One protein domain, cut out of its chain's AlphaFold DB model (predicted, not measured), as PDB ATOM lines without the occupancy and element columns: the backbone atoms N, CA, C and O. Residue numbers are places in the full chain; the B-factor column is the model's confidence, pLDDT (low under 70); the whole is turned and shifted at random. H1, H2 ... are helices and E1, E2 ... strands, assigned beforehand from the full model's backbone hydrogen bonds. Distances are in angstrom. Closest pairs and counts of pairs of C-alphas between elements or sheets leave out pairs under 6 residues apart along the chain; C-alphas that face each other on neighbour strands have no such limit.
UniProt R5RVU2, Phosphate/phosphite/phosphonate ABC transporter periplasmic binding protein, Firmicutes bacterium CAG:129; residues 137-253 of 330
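What this domain is: This is residues 137 to 253 of the 330 residues of the protein "Phosphate/phosphite/phosphonate ABC transporter periplasmic binding protein" of Firmicutes bacterium CAG:129 (UniProt R5RVU2). A strongly twisted sheet of five strands has the helix H3 packed slantwise over E4 and E1, while H1 and H2, crossed steeply, form a second helical part by E1 and E5. The short H4 only grazes the sheet, and E5 bends sharply at residue 248. The printed part has 117 residues, with four named helices and five named strands in the order E1, H1, H2, E2, H3, E3, H4, E4, E5; the class is mixed, helices and strands. The mixed sheet runs E3, E2, E4, E1, E5, with E3, E2 and E4 parallel and E1 antiparallel to E4 and to E5. The whole is compact, with a radius of gyration of the C-alphas of 13.1 A, and rounded, spanning 31 by 30 by 25 A.

Where its parts are: E1, residues 137 to 143, begins with C-alpha 137 at (29.445, -4.956, -45.126) and is 16.3 A long. H1, residues 149 to 162, is 19.8 A long, and H2, residues 164 to 175, is 16.7 A. E2 is residues 185 to 188. H3, residues 192 to 205, is 19.8 A long, with C-alpha 192 at (37.025, 5.537, -48.415). E3 is residues 217 to 220 and H4 residues 223 to 226. E4, residues 232 to 238, is 17.6 A long. E5, residues 245 to 252, is 16.2 A long, with C-alpha 252 at (26.560, -5.383, -48.376).

How they stand to each other: Across E1 and E5, N 140 and O 249 are 2.8 A apart, within hydrogen-bond range. So are N 139 and O 235, 2.9 A, across E4 and E1; N 186 and O 232, 2.9 A, across E2 and E4; and N 218 and O 185, 2.8 A, across E3 and E2. E4 pairs staggered, with E2 over residues 232 to 233 and with E1 over 233 to 237. H3 is on the sheet at a height of 8.9 A; its closest C-alphas to E4 are Ala 194 and His 236, 6.1 A. E2, H3, E3 is a strand-helix-strand unit, two parallel neighbour strands with a helix between, its crossover right-handed; E3, H4, E4 is a split one, with E2 between its strands, also right-handed. H1, with residues 155 to 159 alone, touches H2, closest at C-alphas Asp 158 and Ala 167, 4.7 A, at a steep tilt of 52 degrees, opposite ways. H2 touches H3 at residue 205 alone, its C-alpha 5.7 A from that of Glu 169; their lines are about perpendicular, 86 degrees. H1 and H3 are apart. In H1, H2 and H3 every O i to N i+4 pair is within hydrogen-bond range; H4 is too short for one.

The domain as a whole: The C-alphas farthest apart, of Asp 161 and Asp 190, are 36.5 A apart. The printed part has no cut, and the link from H3 to E3, 11 residues, is long. Mean pLDDT of the printed part is 85.6, and residues 174 to 181 are under 70.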
ATOM      1  N   ARG A 137      30.487  -5.943 -45.370       87.81
ATOM      2  CA  ARG A 137      29.445  -4.956 -45.126       87.81
ATOM      3  C   ARG A 137      30.062  -3.654 -44.672       87.81
ATOM      4  O   ARG A 137      31.045  -3.632 -43.938       87.81
ATOM      5  N   VAL A 138      29.404  -2.565 -45.030       93.00
ATOM      6  CA  VAL A 138      29.603  -1.269 -44.396       93.00
ATOM      7  C   VAL A 138      28.287  -0.817 -43.791       93.00
ATOM      8  O   VAL A 138      27.236  -0.890 -44.425       93.00
ATOM      9  N   GLY A 139      28.323  -0.373 -42.544       92.19
ATOM     10  CA  GLY A 139      27.111   0.013 -41.842       92.19
ATOM     11  C   GLY A 139      27.377   0.964 -40.697       92.19
ATOM     12  O   GLY A 139      28.499   1.088 -40.214       92.19
ATOM     13  N   LEU A 140      26.321   1.638 -40.259       91.81
ATOM     14  CA  LEU A 140      26.315   2.480 -39.079       91.81
ATOM     15  C   LEU A 140      25.681   1.725 -37.914       91.81
ATOM     16  O   LEU A 140      24.552   1.243 -38.014       91.81
ATOM     17  N   TYR A 141      26.384   1.696 -36.789       91.75
ATOM     18  CA  TYR A 141      26.030   0.883 -35.637       91.75
ATOM     19  C   TYR A 141      26.018   1.688 -34.340       91.75
ATOM     20  O   TYR A 141      26.832   2.593 -34.123       91.75
ATOM     21  N   PHE A 142      25.140   1.278 -33.427       91.00
ATOM     22  CA  PHE A 142      25.290   1.558 -32.005       91.00
ATOM     23  C   PHE A 142      26.085   0.435 -31.329       91.00
ATOM     24  O   PHE A 142      25.637  -0.715 -31.338       91.00
ATOM     25  N   PRO A 143      27.182   0.753 -30.621       91.25
ATOM     26  CA  PRO A 143      27.720  -0.139 -29.605       91.25
ATOM     27  C   PRO A 143      26.664  -0.461 -28.536       91.25
ATOM     28  O   PRO A 143      26.023   0.431 -27.960       91.25
ATOM     29  N   VAL A 144      26.512  -1.738 -28.196       87.69
ATOM     30  CA  VAL A 144      25.655  -2.227 -27.107       87.69
ATOM     31  C   VAL A 144      26.390  -2.069 -25.767       87.69
ATOM     32  O   VAL A 144      26.548  -2.993 -24.975       87.69
ATOM     33  N   SER A 145      26.853  -0.845 -25.497       82.56
ATOM     34  CA  SER A 145      27.520  -0.448 -24.255       82.56
ATOM     35  C   SER A 145      26.578   0.360 -23.348       82.56
ATOM     36  O   SER A 145      25.531   0.866 -23.773       82.56
ATOM     37  N   ASP A 146      26.935   0.489 -22.065       80.56
ATOM     38  CA  ASP A 146      26.162   1.287 -21.101       80.56
ATOM     39  C   ASP A 146      26.203   2.789 -21.396       80.56
ATOM     40  O   ASP A 146      25.237   3.491 -21.091       80.56
ATOM     41  N   GLN A 147      27.290   3.272 -22.006       75.44
ATOM     42  CA  GLN A 147      27.460   4.677 -22.379       75.44
ATOM     43  C   GLN A 147      26.367   5.121 -23.359       75.44
ATOM     44  O   GLN A 147      25.764   6.180 -23.181       75.44
ATOM     45  N   ASN A 148      26.038   4.257 -24.319       78.38
ATOM     46  CA  ASN A 148      25.198   4.619 -25.459       78.38
ATOM     47  C   ASN A 148      23.724   4.270 -25.215       78.38
ATOM     48  O   ASN A 148      22.856   4.598 -26.020       78.38
ATOM     49  N   ARG A 149      23.414   3.623 -24.081       84.00
ATOM     50  CA  ARG A 149      22.085   3.085 -23.757       84.00
ATOM     51  C   ARG A 149      20.974   4.130 -23.869       84.00
ATOM     52  O   ARG A 149      19.906   3.819 -24.381       84.00
ATOM     53  N   THR A 150      21.202   5.347 -23.375       85.50
ATOM     54  CA  THR A 150      20.182   6.411 -23.400       85.50
ATOM     55  C   THR A 150      19.921   6.903 -24.820       85.50
ATOM     56  O   THR A 150      18.763   7.052 -25.200       85.50
ATOM     57  N   LEU A 151      20.985   7.133 -25.595       84.69
ATOM     58  CA  LEU A 151      20.885   7.592 -26.979       84.69
ATOM     59  C   LEU A 151      20.208   6.532 -27.849       84.69
ATOM     60  O   LEU A 151      19.263   6.834 -28.570       84.69
ATOM     61  N   ARG A 152      20.627   5.274 -27.689       87.38
ATOM     62  CA  ARG A 152      20.034   4.127 -28.368       87.38
ATOM     63  C   ARG A 152      18.556   3.962 -28.024       87.38
ATOM     64  O   ARG A 152      17.744   3.837 -28.925       87.38
ATOM     65  N   ALA A 153      18.182   4.032 -26.746       88.56
ATOM     66  CA  ALA A 153      16.780   3.910 -26.339       88.56
ATOM     67  C   ALA A 153      15.896   5.048 -26.883       88.56
ATOM     68  O   ALA A 153      14.711   4.837 -27.135       88.56
ATOM     69  N   ALA A 154      16.448   6.257 -27.046       87.56
ATOM     70  CA  ALA A 154      15.749   7.352 -27.712       87.56
ATOM     71  C   ALA A 154      15.575   7.058 -29.210       87.56
ATOM     72  O   ALA A 154      14.457   7.126 -29.707       87.56
ATOM     73  N   PHE A 155      16.648   6.630 -29.882       88.44
ATOM     74  CA  PHE A 155      16.613   6.239 -31.289       88.44
ATOM     75  C   PHE A 155      15.611   5.106 -31.554       88.44
ATOM     76  O   PHE A 155      14.747   5.241 -32.410       88.44
ATOM     77  N   GLU A 156      15.669   4.013 -30.787       89.50
ATOM     78  CA  GLU A 156      14.747   2.871 -30.894       89.50
ATOM     79  C   GLU A 156      13.286   3.301 -30.714       89.50
ATOM     80  O   GLU A 156      12.394   2.810 -31.405       89.50
ATOM     81  N   LYS A 157      13.028   4.233 -29.789       90.44
ATOM     82  CA  LYS A 157      11.688   4.773 -29.573       90.44
ATOM     83  C   LYS A 157      11.206   5.559 -30.790       90.44
ATOM     84  O   LYS A 157      10.099   5.312 -31.259       90.44
ATOM     85  N   ASP A 158      12.019   6.481 -31.293       88.19
ATOM     86  CA  ASP A 158      11.651   7.295 -32.451       88.19
ATOM     87  C   ASP A 158      11.508   6.415 -33.709       88.19
ATOM     88  O   ASP A 158      10.620   6.638 -34.536       88.19
ATOM     89  N   ALA A 159      12.299   5.342 -33.804       87.38
ATOM     90  CA  ALA A 159      12.212   4.356 -34.876       87.38
ATOM     91  C   ALA A 159      10.918   3.538 -34.805       87.38
ATOM     92  O   ALA A 159      10.312   3.258 -35.836       87.38
ATOM     93  N   ALA A 160      10.449   3.195 -33.605       88.31
ATOM     94  CA  ALA A 160       9.159   2.532 -33.428       88.31
ATOM     95  C   ALA A 160       7.971   3.441 -33.796       88.31
ATOM     96  O   ALA A 160       6.944   2.945 -34.262       88.31
ATOM     97  N   ASP A 161       8.110   4.755 -33.600       85.44
ATOM     98  CA  ASP A 161       7.051   5.733 -33.861       85.44
ATOM     99  C   ASP A 161       6.999   6.180 -35.342       85.44
ATOM    100  O   ASP A 161       5.914   6.496 -35.840       85.44
ATOM    101  N   GLY A 162       8.135   6.193 -36.058       80.31
ATOM    102  CA  GLY A 162       8.220   6.733 -37.426       80.31
ATOM    103  C   GLY A 162       9.216   6.068 -38.387       80.31
ATOM    104  O   GLY A 162       9.386   6.566 -39.497       80.31
ATOM    105  N   GLY A 163       9.853   4.958 -38.007       81.12
ATOM    106  CA  GLY A 163      10.860   4.249 -38.809       81.12
ATOM    107  C   GLY A 163      12.298   4.738 -38.584       81.12
ATOM    108  O   GLY A 163      12.530   5.812 -38.026       81.12
ATOM    109  N   ALA A 164      13.284   3.947 -39.020       75.81
ATOM    110  CA  ALA A 164      14.709   4.227 -38.798       75.81
ATOM    111  C   ALA A 164      15.167   5.562 -39.413       75.81
ATOM    112  O   ALA A 164      15.915   6.300 -38.775       75.81
ATOM    113  N   LEU A 165      14.658   5.912 -40.602       73.31
ATOM    114  CA  LEU A 165      14.940   7.197 -41.253       73.31
ATOM    115  C   LEU A 165      14.464   8.377 -40.389       73.31
ATOM    116  O   LEU A 165      15.216   9.312 -40.141       73.31
ATOM    117  N   HIS A 166      13.245   8.300 -39.847       80.38
ATOM    118  CA  HIS A 166      12.702   9.337 -38.967       80.38
ATOM    119  C   HIS A 166      13.478   9.455 -37.649       80.38
ATOM    120  O   HIS A 166      13.732  10.560 -37.160       80.38
ATOM    121  N   ALA A 167      13.868   8.320 -37.068       83.62
ATOM    122  CA  ALA A 167      14.706   8.292 -35.873       83.62
ATOM    123  C   ALA A 167      16.062   8.950 -36.130       83.62
ATOM    124  O   ALA A 167      16.573   9.692 -35.292       83.62
ATOM    125  N   TRP A 168      16.619   8.717 -37.315       80.00
ATOM    126  CA  TRP A 168      17.882   9.284 -37.744       80.00
ATOM    127  C   TRP A 168      17.787  10.792 -38.015       80.00
ATOM    128  O   TRP A 168      18.613  11.553 -37.512       80.00
ATOM    129  N   GLU A 169      16.737  11.258 -38.693       77.75
ATOM    130  CA  GLU A 169      16.427  12.688 -38.829       77.75
ATOM    131  C   GLU A 169      16.254  13.367 -37.462       77.75
ATOM    132  O   GLU A 169      16.749  14.473 -37.244       77.75
ATOM    133  N   THR A 170      15.570  12.710 -36.521       81.06
ATOM    134  CA  THR A 170      15.343  13.235 -35.164       81.06
ATOM    135  C   THR A 170      16.648  13.315 -34.377       81.06
ATOM    136  O   THR A 170      16.933  14.336 -33.742       81.06
ATOM    137  N   LEU A 171      17.473  12.270 -34.471       81.50
ATOM    138  CA  LEU A 171      18.807  12.212 -33.893       81.50
ATOM    139  C   LEU A 171      19.677  13.361 -34.431       81.50
ATOM    140  O   LEU A 171      20.168  14.166 -33.639       81.50
ATOM    141  N   LEU A 172      19.785  13.513 -35.753       78.19
ATOM    142  CA  LEU A 172      20.551  14.591 -36.384       78.19
ATOM    143  C   LEU A 172      19.982  15.975 -36.055       78.19
ATOM    144  O   LEU A 172      20.726  16.886 -35.703       78.19
ATOM    145  N   GLY A 173      18.661  16.145 -36.101       74.31
ATOM    146  CA  GLY A 173      17.989  17.393 -35.746       74.31
ATOM    147  C   GLY A 173      18.269  17.832 -34.307       74.31
ATOM    148  O   GLY A 173      18.380  19.030 -34.036       74.31
ATOM    149  N   SER A 174      18.439  16.878 -33.386       69.81
ATOM    150  CA  SER A 174      18.826  17.159 -32.002       69.81
ATOM    151  C   SER A 174      20.266  17.677 -31.869       69.81
ATOM    152  O   SER A 174      20.505  18.534 -31.015       69.81
ATOM    153  N   PHE A 175      21.190  17.242 -32.741       69.81
ATOM    154  CA  PHE A 175      22.596  17.678 -32.735       69.81
ATOM    155  C   PHE A 175      22.721  19.167 -33.034       69.81
ATOM    156  O   PHE A 175      23.376  19.912 -32.316       69.81
ATOM    157  N   TRP A 176      22.022  19.639 -34.065       64.44
ATOM    158  CA  TRP A 176      22.148  21.022 -34.534       64.44
ATOM    159  C   TRP A 176      21.431  22.050 -33.652       64.44
ATOM    160  O   TRP A 176      21.567  23.254 -33.868       64.44
ATOM    161  N   MET A 177      20.657  21.586 -32.670       61.44
ATOM    162  CA  MET A 177      19.890  22.431 -31.755       61.44
ATOM    163  C   MET A 177      20.593  22.677 -30.408       61.44
ATOM    164  O   MET A 177      20.002  23.344 -29.561       61.44
ATOM    165  N   ASP A 178      21.821  22.172 -30.205       58.47
ATOM    166  CA  ASP A 178      22.666  22.409 -29.010       58.47
ATOM    167  C   ASP A 178      21.947  22.075 -27.676       58.47
ATOM    168  O   ASP A 178      22.142  22.698 -26.630       58.47
ATOM    169  N   ASN A 179      21.040  21.090 -27.720       55.78
ATOM    170  CA  ASN A 179      20.163  20.709 -26.606       55.78
ATOM    171  C   ASN A 179      20.770  19.618 -25.692       55.78
ATOM    172  O   ASN A 179      20.080  19.101 -24.809       55.78
ATOM    173  N   GLY A 180      22.045  19.254 -25.883       59.09
ATOM    174  CA  GLY A 180      22.730  18.161 -25.184       59.09
ATOM    175  C   GLY A 180      24.222  18.066 -25.531       59.09
ATOM    176  O   GLY A 180      24.775  18.958 -26.159       59.09
ATOM    177  N   SER A 181      24.891  16.997 -25.087       69.12
ATOM    178  CA  SER A 181      26.263  16.677 -25.503       69.12
ATOM    179  C   SER A 181      26.246  15.982 -26.863       69.12
ATOM    180  O   SER A 181      25.694  14.885 -26.949       69.12
ATOM    181  N   ASP A 182      26.863  16.592 -27.879       76.50
ATOM    182  CA  ASP A 182      27.012  16.005 -29.217       76.50
ATOM    183  C   ASP A 182      27.558  14.572 -29.125       76.50
ATOM    184  O   ASP A 182      28.570  14.362 -28.430       76.50
ATOM    185  N   PRO A 183      26.938  13.590 -29.798       84.88
ATOM    186  CA  PRO A 183      27.478  12.246 -29.811       84.88
ATOM    187  C   PRO A 183      28.768  12.178 -30.610       84.88
ATOM    188  O   PRO A 183      28.996  12.929 -31.561       84.88
ATOM    189  N   VAL A 184      29.616  11.248 -30.201       89.44
ATOM    190  CA  VAL A 184      30.864  10.930 -30.877       89.44
ATOM    191  C   VAL A 184      30.582   9.948 -31.998       89.44
ATOM    192  O   VAL A 184      30.158   8.820 -31.751       89.44
ATOM    193  N   PHE A 185      30.870  10.378 -33.217       92.88
ATOM    194  CA  PHE A 185      30.930   9.515 -34.382       92.88
ATOM    195  C   PHE A 185      32.340   8.979 -34.546       92.88
ATOM    196  O   PHE A 185      33.316   9.692 -34.293       92.88
ATOM    197  N   ALA A 186      32.446   7.752 -35.027       95.31
ATOM    198  CA  ALA A 186      33.719   7.178 -35.401       95.31
ATOM    199  C   ALA A 186      33.639   6.467 -36.750       95.31
ATOM    200  O   ALA A 186      32.664   5.773 -37.035       95.31
ATOM    201  N   VAL A 187      34.675   6.652 -37.562       96.56
ATOM    202  CA  VAL A 187      34.877   5.965 -38.845       96.56
ATOM    203  C   VAL A 187      36.242   5.272 -38.845       96.56
ATOM    204  O   VAL A 187      37.142   5.740 -38.138       96.56
ATOM    205  N   PRO A 188      36.429   4.170 -39.587       96.00
ATOM    206  CA  PRO A 188      37.743   3.562 -39.721       96.00
ATOM    207  C   PRO A 188      38.713   4.544 -40.391       96.00
ATOM    208  O   PRO A 188      38.324   5.333 -41.255       96.00
ATOM    209  N   VAL A 189      39.976   4.521 -39.965       95.19
ATOM    210  CA  VAL A 189      41.036   5.321 -40.591       95.19
ATOM    211  C   VAL A 189      41.325   4.821 -42.009       95.19
ATOM    212  O   VAL A 189      41.339   3.616 -42.242       95.19
ATOM    213  N   ASP A 190      41.600   5.747 -42.932       94.19
ATOM    214  CA  ASP A 190      41.983   5.459 -44.324       94.19
ATOM    215  C   ASP A 190      40.982   4.566 -45.096       94.19
ATOM    216  O   ASP A 190      41.370   3.824 -45.998       94.19
ATOM    217  N   ASP A 191      39.689   4.653 -44.763       94.94
ATOM    218  CA  ASP A 191      38.627   3.845 -45.369       94.94
ATOM    219  C   ASP A 191      37.634   4.701 -46.173       94.94
ATOM    220  O   ASP A 191      36.693   5.303 -45.641       94.94
ATOM    221  N   ASP A 192      37.855   4.762 -47.488       93.88
ATOM    222  CA  ASP A 192      37.025   5.537 -48.415       93.88
ATOM    223  C   ASP A 192      35.587   4.998 -48.517       93.88
ATOM    224  O   ASP A 192      34.660   5.782 -48.734       93.88
ATOM    225  N   VAL A 193      35.381   3.687 -48.352       94.00
ATOM    226  CA  VAL A 193      34.055   3.049 -48.427       94.00
ATOM    227  C   VAL A 193      33.220   3.485 -47.229       94.00
ATOM    228  O   VAL A 193      32.127   4.035 -47.395       94.00
ATOM    229  N   ALA A 194      33.769   3.348 -46.021       95.25
ATOM    230  CA  ALA A 194      33.150   3.841 -44.796       95.25
ATOM    231  C   ALA A 194      32.910   5.357 -44.839       95.25
ATOM    232  O   ALA A 194      31.881   5.844 -44.356       95.25
ATOM    233  N   ARG A 195      33.827   6.116 -45.455       94.44
ATOM    234  CA  ARG A 195      33.668   7.563 -45.614       94.44
ATOM    235  C   ARG A 195      32.501   7.920 -46.527       94.44
ATOM    236  O   ARG A 195      31.628   8.680 -46.108       94.44
ATOM    237  N   ARG A 196      32.445   7.343 -47.731       93.69
ATOM    238  CA  ARG A 196      31.347   7.551 -48.694       93.69
ATOM    239  C   ARG A 196      30.005   7.100 -48.133       93.69
ATOM    240  O   ARG A 196      28.990   7.755 -48.388       93.69
ATOM    241  N   PHE A 197      29.999   6.019 -47.355       93.50
ATOM    242  CA  PHE A 197      28.812   5.544 -46.655       93.50
ATOM    243  C   PHE A 197      28.282   6.605 -45.690       93.50
ATOM    244  O   PHE A 197      27.119   7.001 -45.789       93.50
ATOM    245  N   LEU A 198      29.140   7.140 -44.813       91.94
ATOM    246  CA  LEU A 198      28.729   8.184 -43.877       91.94
ATOM    247  C   LEU A 198      28.312   9.474 -44.590       91.94
ATOM    248  O   LEU A 198      27.323  10.088 -44.193       91.94
ATOM    249  N   ASP A 199      29.020   9.874 -45.648       91.31
ATOM    250  CA  ASP A 199      28.659  11.048 -46.447       91.31
ATOM    251  C   ASP A 199      27.272  10.903 -47.083       91.31
ATOM    252  O   ASP A 199      26.492  11.849 -47.045       91.31
ATOM    253  N   SER A 200      26.919   9.718 -47.586       88.44
ATOM    254  CA  SER A 200      25.585   9.461 -48.159       88.44
ATOM    255  C   SER A 200      24.495   9.506 -47.097       88.44
ATOM    256  O   SER A 200      23.440  10.107 -47.299       88.44
ATOM    257  N   MET A 201      24.770   8.933 -45.922       85.88
ATOM    258  CA  MET A 201      23.857   9.014 -44.782       85.88
ATOM    259  C   MET A 201      23.650  10.460 -44.323       85.88
ATOM    260  O   MET A 201      22.540  10.829 -43.938       85.88
ATOM    261  N   MET A 202      24.686  11.296 -44.373       84.94
ATOM    262  CA  MET A 202      24.582  12.717 -44.047       84.94
ATOM    263  C   MET A 202      23.868  13.518 -45.146       84.94
ATOM    264  O   MET A 202      23.055  14.380 -44.819       84.94
ATOM    265  N   ASP A 203      24.094  13.216 -46.425       84.38
ATOM    266  CA  ASP A 203      23.443  13.913 -47.541       84.38
ATOM    267  C   ASP A 203      21.923  13.765 -47.462       84.38
ATOM    268  O   ASP A 203      21.193  14.761 -47.410       84.38
ATOM    269  N   VAL A 204      21.473  12.515 -47.339       78.38
ATOM    270  CA  VAL A 204      20.057  12.137 -47.326       78.38
ATOM    271  C   VAL A 204      19.337  12.725 -46.115       78.38
ATOM    272  O   VAL A 204      18.210  13.200 -46.233       78.38
ATOM    273  N   ASN A 205      19.990  12.741 -44.952       78.06
ATOM    274  CA  ASN A 205      19.308  13.002 -43.685       78.06
ATOM    275  C   ASN A 205      19.636  14.356 -43.040       78.06
ATOM    276  O   ASN A 205      18.974  14.774 -42.091       78.06
ATOM    277  N   ALA A 206      20.647  15.067 -43.541       79.56
ATOM    278  CA  ALA A 206      21.065  16.376 -43.044       79.56
ATOM    279  C   ALA A 206      21.147  17.435 -44.158       79.56
ATOM    280  O   ALA A 206      21.955  18.356 -44.081       79.56
ATOM    281  N   ASN A 207      20.262  17.366 -45.160       78.88
ATOM    282  CA  ASN A 207      20.133  18.363 -46.236       78.88
ATOM    283  C   ASN A 207      21.435  18.604 -47.026       78.88
ATOM    284  O   ASN A 207      21.838  19.754 -47.227       78.88
ATOM    285  N   GLY A 208      22.093  17.535 -47.478       79.00
ATOM    286  CA  GLY A 208      23.296  17.637 -48.308       79.00
ATOM    287  C   GLY A 208      24.585  17.946 -47.549       79.00
ATOM    288  O   GLY A 208      25.554  18.433 -48.136       79.00
ATOM    289  N   MET A 209      24.599  17.731 -46.231       86.44
ATOM    290  CA  MET A 209      25.829  17.788 -45.445       86.44
ATOM    291  C   MET A 209      26.680  16.542 -45.681       86.44
ATOM    292  O   MET A 209      26.169  15.472 -45.981       86.44
ATOM    293  N   THR A 210      27.986  16.679 -45.474       89.31
ATOM    294  CA  THR A 210      28.928  15.555 -45.440       89.31
ATOM    295  C   THR A 210      29.327  15.251 -44.002       89.31
ATOM    296  O   THR A 210      29.061  16.028 -43.074       89.31
ATOM    297  N   ALA A 211      30.030  14.145 -43.804       89.88
ATOM    298  CA  ALA A 211      30.558  13.741 -42.516       89.88
ATOM    299  C   ALA A 211      31.532  14.768 -41.906       89.88
ATOM    300  O   ALA A 211      31.679  14.811 -40.687       89.88
ATOM    301  N   ASP A 212      32.149  15.646 -42.705       90.69
ATOM    302  CA  ASP A 212      32.980  16.761 -42.208       90.69
ATOM    303  C   ASP A 212      32.176  17.796 -41.407       90.69
ATOM    304  O   ASP A 212      32.741  18.589 -40.655       90.69
ATOM    305  N   SER A 213      30.851  17.808 -41.568       88.00
ATOM    306  CA  SER A 213      29.976  18.704 -40.812       88.00
ATOM    307  C   SER A 213      29.754  18.211 -39.378       88.00
ATOM    308  O   SER A 213      29.355  19.002 -38.527       88.00
ATOM    309  N   ILE A 214      30.015  16.929 -39.092       88.75
ATOM    310  CA  ILE A 214      29.753  16.308 -37.789       88.75
ATOM    311  C   ILE A 214      30.700  16.902 -36.725       88.75
ATOM    312  O   ILE A 214      31.916  16.726 -36.827       88.75
ATOM    313  N   PRO A 215      30.181  17.550 -35.658       85.38
ATOM    314  CA  PRO A 215      31.014  18.259 -34.679       85.38
ATOM    315  C   PRO A 215      32.045  17.387 -33.955       85.38
ATOM    316  O   PRO A 215      33.132  17.856 -33.611       85.38
ATOM    317  N   ARG A 216      31.701  16.119 -33.693       88.75
ATOM    318  CA  ARG A 216      32.543  15.155 -32.969       88.75
ATOM    319  C   ARG A 216      32.741  13.879 -33.775       88.75
ATOM    320  O   ARG A 216      32.383  12.793 -33.334       88.75
ATOM    321  N   LEU A 217      33.328  14.029 -34.953       93.00
ATOM    322  CA  LEU A 217      33.817  12.912 -35.743       93.00
ATOM    323  C   LEU A 217      35.247  12.540 -35.323       93.00
ATOM    324  O   LEU A 217      36.116  13.401 -35.190       93.00
ATOM    325  N   THR A 218      35.478  11.249 -35.117       94.44
ATOM    326  CA  THR A 218      36.775  10.659 -34.779       94.44
ATOM    327  C   THR A 218      37.110   9.524 -35.742       94.44
ATOM    328  O   THR A 218      36.233   9.006 -36.430       94.44
ATOM    329  N   GLU A 219      38.382   9.147 -35.797       95.19
ATOM    330  CA  GLU A 219      38.848   7.987 -36.557       95.19
ATOM    331  C   GLU A 219      39.273   6.879 -35.596       95.19
ATOM    332  O   GLU A 219      39.755   7.159 -34.492       95.19
ATOM    333  N   TYR A 220      39.119   5.625 -36.014       95.25
ATOM    334  CA  TYR A 220      39.542   4.470 -35.233       95.25
ATOM    335  C   TYR A 220      40.288   3.435 -36.080       95.25
ATOM    336  O   TYR A 220      40.167   3.388 -37.300       95.25
ATOM    337  N   VAL A 221      41.074   2.595 -35.402       92.00
ATOM    338  CA  VAL A 221      41.833   1.490 -36.021       92.00
ATOM    339  C   VAL A 221      41.274   0.123 -35.613       92.00
ATOM    340  O   VAL A 221      41.376  -0.835 -36.368       92.00
ATOM    341  N   SER A 222      40.683   0.019 -34.417       88.75
ATOM    342  CA  SER A 222      40.120  -1.223 -33.881       88.75
ATOM    343  C   SER A 222      38.678  -1.043 -33.410       88.75
ATOM    344  O   SER A 222      38.389  -0.150 -32.605       88.75
ATOM    345  N   ALA A 223      37.792  -1.932 -33.872       84.44
ATOM    346  CA  ALA A 223      36.396  -1.994 -33.441       84.44
ATOM    347  C   ALA A 223      36.274  -2.205 -31.916       84.44
ATOM    348  O   ALA A 223      35.422  -1.597 -31.268       84.44
ATOM    349  N   ASP A 224      37.184  -2.982 -31.317       84.12
ATOM    350  CA  ASP A 224      37.204  -3.247 -29.871       84.12
ATOM    351  C   ASP A 224      37.514  -1.989 -29.043       84.12
ATOM    352  O   ASP A 224      37.025  -1.827 -27.922       84.12
ATOM    353  N   GLU A 225      38.335  -1.080 -29.576       82.75
ATOM    354  CA  GLU A 225      38.699   0.164 -28.890       82.75
ATOM    355  C   GLU A 225      37.585   1.211 -29.016       82.75
ATOM    356  O   GLU A 225      37.217   1.875 -28.035       82.75
ATOM    357  N   VAL A 226      37.005   1.336 -30.213       89.25
ATOM    358  CA  VAL A 226      35.975   2.340 -30.505       89.25
ATOM    359  C   VAL A 226      34.630   2.016 -29.849       89.25
ATOM    360  O   VAL A 226      33.914   2.933 -29.443       89.25
ATOM    361  N   PHE A 227      34.344   0.727 -29.623       85.56
ATOM    362  CA  PHE A 227      33.138   0.214 -28.959       85.56
ATOM    363  C   PHE A 227      32.780   0.939 -27.653       85.56
ATOM    364  O   PHE A 227      31.611   1.095 -27.297       85.56
ATOM    365  N   SER A 228      33.802   1.361 -26.907       84.12
ATOM    366  CA  SER A 228      33.650   1.969 -25.581       84.12
ATOM    367  C   SER A 228      33.826   3.487 -25.557       84.12
ATOM    368  O   SER A 228      33.768   4.078 -24.482       84.12
ATOM    369  N   THR A 229      34.092   4.120 -26.702       86.88
ATOM    370  CA  THR A 229      34.469   5.543 -26.764       86.88
ATOM    371  C   THR A 229      33.597   6.372 -27.700       86.88
ATOM    372  O   THR A 229      33.477   7.580 -27.478       86.88
ATOM    373  N   ALA A 230      32.957   5.740 -28.685       90.94
ATOM    374  CA  ALA A 230      32.044   6.383 -29.617       90.94
ATOM    375  C   ALA A 230      30.580   6.032 -29.328       90.94
ATOM    376  O   ALA A 230      30.260   4.947 -28.843       90.94
ATOM    377  N   ASP A 231      29.685   6.959 -29.656       90.12
ATOM    378  CA  ASP A 231      28.241   6.765 -29.548       90.12
ATOM    379  C   ASP A 231      27.683   6.048 -30.789       90.12
ATOM    380  O   ASP A 231      26.799   5.199 -30.673       90.12
ATOM    381  N   LEU A 232      28.242   6.379 -31.958       91.56
ATOM    382  CA  LEU A 232      27.875   5.888 -33.284       91.56
ATOM    383  C   LEU A 232      29.140   5.528 -34.059       91.56
ATOM    384  O   LEU A 232      30.085   6.316 -34.105       91.56
ATOM    385  N   VAL A 233      29.165   4.347 -34.665       94.19
ATOM    386  CA  VAL A 233      30.361   3.822 -35.332       94.19
ATOM    387  C   VAL A 233      29.988   3.325 -36.714       94.19
ATOM    388  O   VAL A 233      29.073   2.516 -36.844       94.19
ATOM    389  N   VAL A 234      30.694   3.796 -37.738       95.69
ATOM    390  CA  VAL A 234      30.670   3.139 -39.044       95.69
ATOM    391  C   VAL A 234      31.648   1.983 -38.988       95.69
ATOM    392  O   VAL A 234      32.821   2.216 -38.717       95.69
ATOM    393  N   LEU A 235      31.174   0.763 -39.212       94.38
ATOM    394  CA  LEU A 235      32.013  -0.421 -39.360       94.38
ATOM    395  C   LEU A 235      32.081  -0.785 -40.842       94.38
ATOM    396  O   LEU A 235      31.082  -0.644 -41.545       94.38
ATOM    397  N   HIS A 236      33.244  -1.249 -41.294       93.00
ATOM    398  CA  HIS A 236      33.454  -1.801 -42.628       93.00
ATOM    399  C   HIS A 236      34.263  -3.099 -42.506       93.00
ATOM    400  O   HIS A 236      35.301  -3.112 -41.840       93.00
ATOM    401  N   GLY A 237      33.741  -4.188 -43.069       88.38
ATOM    402  CA  GLY A 237      34.294  -5.538 -42.962       88.38
ATOM    403  C   GLY A 237      33.202  -6.586 -42.752       88.38
ATOM    404  O   GLY A 237      32.058  -6.391 -43.150       88.38
ATOM    405  N   GLU A 238      33.541  -7.706 -42.116       82.75
ATOM    406  CA  GLU A 238      32.572  -8.759 -41.782       82.75
ATOM    407  C   GLU A 238      31.411  -8.234 -40.919       82.75
ATOM    408  O   GLU A 238      31.567  -7.307 -40.114       82.75
ATOM    409  N   ALA A 239      30.240  -8.863 -41.073       78.81
ATOM    410  CA  ALA A 239      29.062  -8.549 -40.274       78.81
ATOM    411  C   ALA A 239      29.388  -8.630 -38.765       78.81
ATOM    412  O   ALA A 239      29.884  -9.657 -38.289       78.81
ATOM    413  N   PRO A 240      29.129  -7.565 -37.990       82.50
ATOM    414  CA  PRO A 240      29.506  -7.536 -36.585       82.50
ATOM    415  C   PRO A 240      28.602  -8.432 -35.724       82.50
ATOM    416  O   PRO A 240      27.446  -8.679 -36.058       82.50
ATOM    417  N   ASP A 241      29.104  -8.863 -34.562       86.56
ATOM    418  CA  ASP A 241      28.304  -9.603 -33.572       86.56
ATOM    419  C   ASP A 241      27.119  -8.750 -33.087       86.56
ATOM    420  O   ASP A 241      27.305  -7.767 -32.365       86.56
ATOM    421  N   GLU A 242      25.898  -9.149 -33.446       83.06
ATOM    422  CA  GLU A 242      24.654  -8.450 -33.098       83.06
ATOM    423  C   GLU A 242      24.407  -8.344 -31.582       83.06
ATOM    424  O   GLU A 242      23.672  -7.472 -31.113       83.06
ATOM    425  N   ALA A 243      25.030  -9.208 -30.770       86.81
ATOM    426  CA  ALA A 243      24.968  -9.083 -29.315       86.81
ATOM    427  C   ALA A 243      25.751  -7.861 -28.806       86.81
ATOM    428  O   ALA A 243      25.471  -7.346 -27.717       86.81
ATOM    429  N   LEU A 244      26.741  -7.417 -29.581       88.00
ATOM    430  CA  LEU A 244      27.590  -6.273 -29.291       88.00
ATOM    431  C   LEU A 244      27.173  -5.047 -30.100       88.00
ATOM    432  O   LEU A 244      27.304  -3.937 -29.598       88.00
ATOM    433  N   TRP A 245      26.634  -5.202 -31.301       90.38
ATOM    434  CA  TRP A 245      26.364  -4.087 -32.199       90.38
ATOM    435  C   TRP A 245      24.917  -4.101 -32.664       90.38
ATOM    436  O   TRP A 245      24.414  -5.111 -33.132       90.38
ATOM    437  N   MET A 246      24.248  -2.957 -32.561       89.44
ATOM    438  CA  MET A 246      22.928  -2.782 -33.156       89.44
ATOM    439  C   MET A 246      23.075  -2.001 -34.456       89.44
ATOM    440  O   MET A 246      23.465  -0.830 -34.423       89.44
ATOM    441  N   GLU A 247      22.762  -2.643 -35.579       88.06
ATOM    442  CA  GLU A 247      22.743  -1.996 -36.891       88.06
ATOM    443  C   GLU A 247      21.621  -0.958 -36.961       88.06
ATOM    444  O   GLU A 247      20.480  -1.223 -36.578       88.06
ATOM    445  N   ILE A 248      21.956   0.239 -37.435       85.94
ATOM    446  CA  ILE A 248      20.986   1.284 -37.776       85.94
ATOM    447  C   ILE A 248      20.638   1.183 -39.256       85.94
ATOM    448  O   ILE A 248      19.469   1.209 -39.635       85.94
ATOM    449  N   TYR A 249      21.682   1.116 -40.078       85.62
ATOM    450  CA  TYR A 249      21.612   0.991 -41.522       85.62
ATOM    451  C   TYR A 249      22.920   0.386 -42.024       85.62
ATOM    452  O   TYR A 249      23.980   0.700 -41.477       85.62
ATOM    453  N   GLY A 250      22.865  -0.415 -43.078       87.44
ATOM    454  CA  GLY A 250      24.045  -1.030 -43.662       87.44
ATOM    455  C   GLY A 250      23.814  -1.477 -45.093       87.44
ATOM    456  O   GLY A 250      22.686  -1.591 -45.569       87.44
ATOM    457  N   CYS A 251      24.918  -1.701 -45.786       87.50
ATOM    458  CA  CYS A 251      24.972  -2.150 -47.162       87.50
ATOM    459  C   CYS A 251      25.994  -3.281 -47.261       87.50
ATOM    460  O   CYS A 251      27.102  -3.184 -46.728       87.50
ATOM    461  N   THR A 252      25.613  -4.358 -47.940       85.56
ATOM    462  CA  THR A 252      26.560  -5.383 -48.376       85.56
ATOM    463  C   THR A 252      27.344  -4.831 -49.561       85.56
ATOM    464  O   THR A 252      26.739  -4.451 -50.559       85.56
ATOM    465  N   VAL A 253      28.668  -4.782 -49.439       85.69
ATOM    466  CA  VAL A 253      29.575  -4.269 -50.482       85.69
ATOM    467  C   VAL A 253      30.479  -5.349 -51.070       85.69
ATOM    468  O   VAL A 253      31.089  -5.107 -52.107       85.69
TER     469      VAL A 253